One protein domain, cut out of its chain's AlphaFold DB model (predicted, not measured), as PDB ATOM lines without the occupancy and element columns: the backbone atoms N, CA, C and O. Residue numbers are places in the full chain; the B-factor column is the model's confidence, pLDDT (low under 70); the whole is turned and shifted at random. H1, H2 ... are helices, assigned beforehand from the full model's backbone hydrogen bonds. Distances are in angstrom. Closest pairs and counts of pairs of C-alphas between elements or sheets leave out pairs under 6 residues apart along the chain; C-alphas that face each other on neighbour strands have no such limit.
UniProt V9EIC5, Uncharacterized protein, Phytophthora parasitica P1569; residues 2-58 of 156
ATOM      1  N   GLU A   2     106.982  -6.727 253.333       46.62
ATOM      2  CA  GLU A   2     106.055  -5.725 252.794       46.62
ATOM      3  C   GLU A   2     104.652  -6.013 253.341       46.62
ATOM      4  O   GLU A   2     104.151  -7.133 253.219       46.62
ATOM      5  N   ARG A   3     104.008  -5.029 253.981       65.38
ATOM      6  CA  ARG A   3     102.581  -5.158 254.300       65.38
ATOM      7  C   ARG A   3     101.815  -5.167 252.983       65.38
ATOM      8  O   ARG A   3     101.803  -4.162 252.277       65.38
ATOM      9  N   LYS A   4     101.150  -6.280 252.682       75.88
ATOM     10  CA  LYS A   4     100.215  -6.369 251.561       75.88
ATOM     11  C   LYS A   4      99.085  -5.361 251.797       75.88
ATOM     12  O   LYS A   4      98.369  -5.467 252.791       75.88
ATOM     13  N   LEU A   5      98.982  -4.354 250.932       79.88
ATOM     14  CA  LEU A   5      97.883  -3.387 250.952       79.88
ATOM     15  C   LEU A   5      96.577  -4.101 250.585       79.88
ATOM     16  O   LEU A   5      96.588  -5.027 249.769       79.88
ATOM     17  N   ASP A   6      95.464  -3.687 251.188       87.62
ATOM     18  CA  ASP A   6      94.160  -4.229 250.824       87.62
ATOM     19  C   ASP A   6      93.777  -3.820 249.381       87.62
ATOM     20  O   ASP A   6      94.272  -2.806 248.868       87.62
ATOM     21  N   PRO A   7      92.911  -4.596 248.700       89.50
ATOM     22  CA  PRO A   7      92.566  -4.345 247.301       89.50
ATOM     23  C   PRO A   7      91.960  -2.961 247.027       89.50
ATOM     24  O   PRO A   7      92.196  -2.404 245.956       89.50
ATOM     25  N   TYR A   8      91.219  -2.381 247.978       92.06
ATOM     26  CA  TYR A   8      90.576  -1.075 247.798       92.06
ATOM     27  C   TYR A   8      91.594   0.057 247.929       92.06
ATOM     28  O   TYR A   8      91.595   0.975 247.110       92.06
ATOM     29  N   THR A   9      92.544  -0.053 248.862       88.12
ATOM     30  CA  THR A   9      93.690   0.864 248.932       88.12
ATOM     31  C   THR A   9      94.514   0.825 247.642       88.12
ATOM     32  O   THR A   9      94.921   1.875 247.144       88.12
ATOM     33  N   LEU A  10      94.747  -0.357 247.059       90.00
ATOM     34  CA  LEU A  10      95.450  -0.468 245.774       90.00
ATOM     35  C   LEU A  10      94.686   0.220 244.637       90.00
ATOM     36  O   LEU A  10      95.295   0.953 243.854       90.00
ATOM     37  N   LEU A  11      93.366   0.029 244.572       89.88
ATOM     38  CA  LEU A  11      92.514   0.669 243.571       89.88
ATOM     39  C   LEU A  11      92.521   2.198 243.709       89.88
ATOM     40  O   LEU A  11      92.702   2.899 242.715       89.88
ATOM     41  N   LEU A  12      92.424   2.726 244.933       89.38
ATOM     42  CA  LEU A  12      92.532   4.165 245.198       89.38
ATOM     43  C   LEU A  12      93.874   4.733 244.735       89.38
ATOM     44  O   LEU A  12      93.914   5.771 244.080       89.38
ATOM     45  N   LEU A  13      94.983   4.051 245.035       88.75
ATOM     46  CA  LEU A  13      96.305   4.486 244.586       88.75
ATOM     47  C   LEU A  13      96.420   4.469 243.056       88.75
ATOM     48  O   LEU A  13      97.030   5.373 242.486       88.75
ATOM     49  N   ALA A  14      95.836   3.470 242.392       89.50
ATOM     50  CA  ALA A  14      95.808   3.395 240.935       89.50
ATOM     51  C   ALA A  14      94.999   4.549 240.318       89.50
ATOM     52  O   ALA A  14      95.467   5.168 239.366       89.50
ATOM     53  N   ILE A  15      93.844   4.886 240.899       89.06
ATOM     54  CA  ILE A  15      93.020   6.026 240.478       89.06
ATOM     55  C   ILE A  15      93.781   7.337 240.694       89.06
ATOM     56  O   ILE A  15      93.936   8.112 239.758       89.06
ATOM     57  N   LYS A  16      94.347   7.582 241.882       85.88
ATOM     58  CA  LYS A  16      95.077   8.835 242.167       85.88
ATOM     59  C   LYS A  16      96.304   9.036 241.269       85.88
ATOM     60  O   LYS A  16      96.667  10.173 240.983       85.88
ATOM     61  N   LYS A  17      96.926   7.957 240.773       89.12
ATOM     62  CA  LYS A  17      98.006   8.036 239.767       89.12
ATOM     63  C   LYS A  17      97.546   8.611 238.424       89.12
ATOM     64  O   LYS A  17      98.379   9.146 237.704       89.12
ATOM     65  N   GLN A  18      96.252   8.556 238.111       86.19
ATOM     66  CA  GLN A  18      95.656   9.176 236.920       86.19
ATOM     67  C   GLN A  18      95.364  10.678 237.118       86.19
ATOM     68  O   GLN A  18      94.536  11.246 236.418       86.19
ATOM     69  N   VAL A  19      96.053  11.341 238.060       82.06
ATOM     70  CA  VAL A  19      95.957  12.791 238.337       82.06
ATOM     71  C   VAL A  19      94.617  13.219 238.968       82.06
ATOM     72  O   VAL A  19      94.314  14.406 239.047       82.06
ATOM     73  N   PHE A  20      93.831  12.278 239.502       86.94
ATOM     74  CA  PHE A  20      92.631  12.618 240.273       86.94
ATOM     75  C   PHE A  20      92.985  13.165 241.663       86.94
ATOM     76  O   PHE A  20      93.703  12.525 242.441       86.94
ATOM     77  N   ILE A  21      92.444  14.341 241.989       89.88
ATOM     78  CA  ILE A  21      92.575  14.970 243.314       89.88
ATOM     79  C   ILE A  21      91.519  14.440 244.299       89.88
ATOM     80  O   ILE A  21      90.532  13.836 243.889       89.88
ATOM     81  N   ASP A  22      91.710  14.673 245.605       90.06
ATOM     82  CA  ASP A  22      90.845  14.107 246.661       90.06
ATOM     83  C   ASP A  22      89.351  14.388 246.445       90.06
ATOM     84  O   ASP A  22      88.549  13.472 246.595       90.06
ATOM     85  N   VAL A  23      88.981  15.615 246.052       92.38
ATOM     86  CA  VAL A  23      87.575  15.967 245.781       92.38
ATOM     87  C   VAL A  23      86.990  15.160 244.622       92.38
ATOM     88  O   VAL A  23      85.905  14.616 244.763       92.38
ATOM     89  N   GLN A  24      87.734  14.969 243.530       93.75
ATOM     90  CA  GLN A  24      87.254  14.205 242.370       93.75
ATOM     91  C   GLN A  24      87.080  12.719 242.701       93.75
ATOM     92  O   GLN A  24      86.128  12.079 242.258       93.75
ATOM     93  N   VAL A  25      87.996  12.157 243.498       93.50
ATOM     94  CA  VAL A  25      87.878  10.767 243.958       93.50
ATOM     95  C   VAL A  25      86.679  10.612 244.895       93.50
ATOM     96  O   VAL A  25      85.917   9.659 244.744       93.50
ATOM     97  N   ALA A  26      86.477  11.551 245.821       94.50
ATOM     98  CA  ALA A  26      85.336  11.543 246.734       94.50
ATOM     99  C   ALA A  26      83.993  11.696 245.997       94.50
ATOM    100  O   ALA A  26      83.048  10.975 246.304       94.50
ATOM    101  N   GLU A  27      83.909  12.574 244.994       94.56
ATOM    102  CA  GLU A  27      82.732  12.724 244.129       94.56
ATOM    103  C   GLU A  27      82.408  11.423 243.392       94.56
ATOM    104  O   GLU A  27      81.278  10.945 243.455       94.56
ATOM    105  N   MET A  28      83.411  10.803 242.763       94.38
ATOM    106  CA  MET A  28      83.239   9.536 242.054       94.38
ATOM    107  C   MET A  28      82.753   8.417 242.985       94.38
ATOM    108  O   MET A  28      81.852   7.661 242.620       94.38
ATOM    109  N   ILE A  29      83.318   8.324 244.194       95.44
ATOM    110  CA  ILE A  29      82.879   7.363 245.212       95.44
ATOM    111  C   ILE A  29      81.432   7.650 245.629       95.44
ATOM    112  O   ILE A  29      80.619   6.728 245.644       95.44
ATOM    113  N   ASN A  30      81.080   8.907 245.909       94.25
ATOM    114  CA  ASN A  30      79.718   9.285 246.291       94.25
ATOM    115  C   ASN A  30      78.698   8.958 245.198       94.25
ATOM    116  O   ASN A  30      77.630   8.437 245.516       94.25
ATOM    117  N   SER A  31      79.019   9.212 243.927       94.44
ATOM    118  CA  SER A  31      78.159   8.835 242.802       94.44
ATOM    119  C   SER A  31      78.001   7.317 242.699       94.44
ATOM    120  O   SER A  31      76.877   6.832 242.599       94.44
ATOM    121  N   ALA A  32      79.096   6.557 242.794       95.25
ATOM    122  CA  ALA A  32      79.054   5.094 242.740       95.25
ATOM    123  C   ALA A  32      78.311   4.473 243.939       95.25
ATOM    124  O   ALA A  32      77.693   3.421 243.808       95.25
ATOM    125  N   LYS A  33      78.298   5.134 245.105       95.25
ATOM    126  CA  LYS A  33      77.512   4.702 246.275       95.25
ATOM    127  C   LYS A  33      76.001   4.696 246.029       95.25
ATOM    128  O   LYS A  33      75.305   3.935 246.691       95.25
ATOM    129  N   GLN A  34      75.502   5.521 245.106       94.06
ATOM    130  CA  GLN A  34      74.068   5.607 244.796       94.06
ATOM    131  C   GLN A  34      73.587   4.510 243.839       94.06
ATOM    132  O   GLN A  34      72.383   4.307 243.691       94.06
ATOM    133  N   ASP A  35      74.505   3.811 243.177       96.44
ATOM    134  CA  ASP A  35      74.169   2.760 242.227       96.44
ATOM    135  C   ASP A  35      74.088   1.387 242.915       96.44
ATOM    136  O   ASP A  35      74.941   1.001 243.718       96.44
ATOM    137  N   ILE A  36      73.051   0.618 242.574       94.62
ATOM    138  CA  ILE A  36      72.733  -0.656 243.240       94.62
ATOM    139  C   ILE A  36      73.794  -1.742 243.012       94.62
ATOM    140  O   ILE A  36      73.920  -2.657 243.826       94.62
ATOM    141  N   HIS A  37      74.556  -1.663 241.919       95.94
ATOM    142  CA  HIS A  37      75.549  -2.672 241.555       95.94
ATOM    143  C   HIS A  37      76.941  -2.323 242.081       95.94
ATOM    144  O   HIS A  37      77.725  -3.215 242.410       95.94
ATOM    145  N   THR A  38      77.250  -1.033 242.185       95.38
ATOM    146  CA  THR A  38      78.577  -0.537 242.572       95.38
ATOM    147  C   THR A  38      78.642  -0.019 244.008       95.38
ATOM    148  O   THR A  38      79.742   0.090 244.558       95.38
ATOM    149  N   GLY A  39      77.504   0.177 244.680       96.25
ATOM    150  CA  GLY A  39      77.452   0.818 245.994       96.25
ATOM    151  C   GLY A  39      78.224   0.104 247.106       96.25
ATOM    152  O   GLY A  39      78.900   0.752 247.909       96.25
ATOM    153  N   SER A  40      78.219  -1.235 247.128       95.31
ATOM    154  CA  SER A  40      79.001  -2.003 248.116       95.31
ATOM    155  C   SER A  40      80.513  -1.848 247.909       95.31
ATOM    156  O   SER A  40      81.270  -1.751 248.876       95.31
ATOM    157  N   ILE A  41      80.960  -1.790 246.651       93.94
ATOM    158  CA  ILE A  41      82.373  -1.582 246.309       93.94
ATOM    159  C   ILE A  41      82.773  -0.150 246.662       93.94
ATOM    160  O   ILE A  41      83.795   0.053 247.314       93.94
ATOM    161  N   ALA A  42      81.947   0.828 246.293       95.19
ATOM    162  CA  ALA A  42      82.194   2.237 246.565       95.19
ATOM    163  C   ALA A  42      82.257   2.539 248.072       95.19
ATOM    164  O   ALA A  42      83.128   3.284 248.506       95.19
ATOM    165  N   SER A  43      81.421   1.889 248.888       94.81
ATOM    166  CA  SER A  43      81.476   2.024 250.353       94.81
ATOM    167  C   SER A  43      82.814   1.534 250.924       94.81
ATOM    168  O   SER A  43      83.454   2.232 251.702       94.81
ATOM    169  N   LYS A  44      83.320   0.386 250.454       94.50
ATOM    170  CA  LYS A  44      84.650  -0.111 250.860       94.50
ATOM    171  C   LYS A  44      85.789   0.778 250.359       94.50
ATOM    172  O   LYS A  44      86.820   0.902 251.017       94.50
ATOM    173  N   MET A  45      85.616   1.408 249.197       94.50
ATOM    174  CA  MET A  45      86.561   2.411 248.708       94.50
ATOM    175  C   MET A  45      86.560   3.669 249.578       94.50
ATOM    176  O   MET A  45      87.631   4.209 249.832       94.50
ATOM    177  N   GLU A  46      85.406   4.121 250.066       94.88
ATOM    178  CA  GLU A  46      85.309   5.247 251.001       94.88
ATOM    179  C   GLU A  46      86.041   4.946 252.318       94.88
ATOM    180  O   GLU A  46      86.879   5.734 252.754       94.88
ATOM    181  N   GLU A  47      85.819   3.764 252.896       93.69
ATOM    182  CA  GLU A  47      86.533   3.313 254.099       93.69
ATOM    183  C   GLU A  47      88.054   3.306 253.885       93.69
ATOM    184  O   GLU A  47      88.819   3.841 254.694       93.69
ATOM    185  N   ALA A  48      88.516   2.754 252.758       93.25
ATOM    186  CA  ALA A  48      89.932   2.765 252.400       93.25
ATOM    187  C   ALA A  48      90.464   4.197 252.195       93.25
ATOM    188  O   ALA A  48      91.603   4.499 252.571       93.25
ATOM    189  N   GLN A  49      89.641   5.098 251.653       93.62
ATOM    190  CA  GLN A  49      89.982   6.503 251.448       93.62
ATOM    191  C   GLN A  49      90.147   7.232 252.788       93.62
ATOM    192  O   GLN A  49      91.125   7.968 252.957       93.62
ATOM    193  N   PHE A  50      89.273   6.971 253.763       93.62
ATOM    194  CA  PHE A  50      89.365   7.520 255.120       93.62
ATOM    195  C   PHE A  50      90.583   6.983 255.867       93.62
ATOM    196  O   PHE A  50      91.356   7.759 256.434       93.62
ATOM    197  N   LEU A  51      90.830   5.671 255.795       90.25
ATOM    198  CA  LEU A  51      92.030   5.055 256.364       90.25
ATOM    199  C   LEU A  51      93.305   5.656 255.771       90.25
ATOM    200  O   LEU A  51      94.285   5.866 256.488       90.25
ATOM    201  N   LYS A  52      93.308   5.936 254.465       89.12
ATOM    202  CA  LYS A  52      94.437   6.584 253.801       89.12
ATOM    203  C   LYS A  52      94.613   8.021 254.278       89.12
ATOM    204  O   LYS A  52      95.728   8.383 254.643       89.12
ATOM    205  N   TRP A  53      93.544   8.818 254.321       92.38
ATOM    206  CA  TRP A  53      93.618  10.192 254.816       92.38
ATOM    207  C   TRP A  53      94.129  10.255 256.257       92.38
ATOM    208  O   TRP A  53      95.034  11.045 256.530       92.38
ATOM    209  N   SER A  54      93.637   9.366 257.122       88.88
ATOM    210  CA  SER A  54      94.079   9.231 258.511       88.88
ATOM    211  C   SER A  54      95.569   8.871 258.609       88.88
ATOM    212  O   SER A  54      96.332   9.567 259.279       88.88
ATOM    213  N   LYS A  55      96.031   7.849 257.868       87.44
ATOM    214  CA  LYS A  55      97.450   7.430 257.839       87.44
ATOM    215  C   LYS A  55      98.395   8.509 257.318       87.44
ATOM    216  O   LYS A  55      99.535   8.580 257.763       87.44
ATOM    217  N   ASP A  56      97.926   9.332 256.389       87.56
ATOM    218  CA  ASP A  56      98.687  10.452 255.834       87.56
ATOM    219  C   ASP A  56      98.726  11.666 256.779       87.56
ATOM    220  O   ASP A  56      99.269  12.708 256.418       87.56
ATOM    221  N   GLY A  57      98.151  11.548 257.982       82.75
ATOM    222  CA  GLY A  57      98.142  12.609 258.985       82.75
ATOM    223  C   GLY A  57      97.276  13.796 258.581       82.75
ATOM    224  O   GLY A  57      97.538  14.923 259.000       82.75
ATOM    225  N   ASN A  58      96.263  13.578 257.739       81.75
ATOM    226  CA  ASN A  58      95.417  14.670 257.288       81.75
ATOM    227  C   ASN A  58      94.542  15.176 258.425       81.75
ATOM    228  O   ASN A  58      93.645  14.473 258.894       81.75
TER     229      ASN A  58
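Overview. This is residues 2 to 58 of the 156 residues of an uncharacterized protein of Phytophthora parasitica P1569 (UniProt V9EIC5). The longest helix, H3, folds back along H2 as a helical hairpin, and H1 packs on H3 at nearly a right angle, so that the three helix centres make a triangle. A tail before H1, with Glu 2 at its tip, makes one end of the longest axis, and the link between H2 and H3, at Ile 36, makes the other. The printed part has 57 residues with three named helices, H1, H2 and H3 along the chain, and no named strand; the class is all helix. It is compact, with a radius of gyration of the C-alphas of 11.3 A, yet elongated in outline, spanning 35 by 22 by 20 A.

Along the chain. H3 covers residues 39 to 55 and is 24.2 A long, from C-alpha 39 at (77.452, 0.818, 245.994) to C-alpha 55 at (97.450, 7.430, 257.839). H2 covers residues 22 to 33 and is 16.3 A long. H1 covers residues 7 to 17 and is 15.5 A long, beginning at C-alpha 7 at (92.566, -4.345, 247.301).

Arrangement. H3 touches H2 with residues 39 to 46 alone; their closest C-alphas, those of Gly 39 and Lys 33, are 3.9 A apart. The two form a hairpin, running opposite ways at a shallow tilt of 27 degrees. H3 also touches H1, with the C-alphas of Met 45 and Tyr 8 closest at 5.4 A. H1 and H3 are about perpendicular, at 73 degrees. H1 and H2 are close but not clearly touching, with the C-alphas of Lys 16 and Val 25 closest at 7.7 A. They run opposite ways at a steep tilt of 47 degrees. In H1, H2 and H3 every O i to N i+4 pair is within hydrogen-bond range.

Size, cuts and confidence. The two C-alphas farthest apart, those of Glu 2 and Ile 36, are 35.0 A apart. The printed part has no cut, and the links H1 to H2 and H2 to H3 are tight. The mean pLDDT of the printed part is 89.8; residues 2 to 3 are under 70.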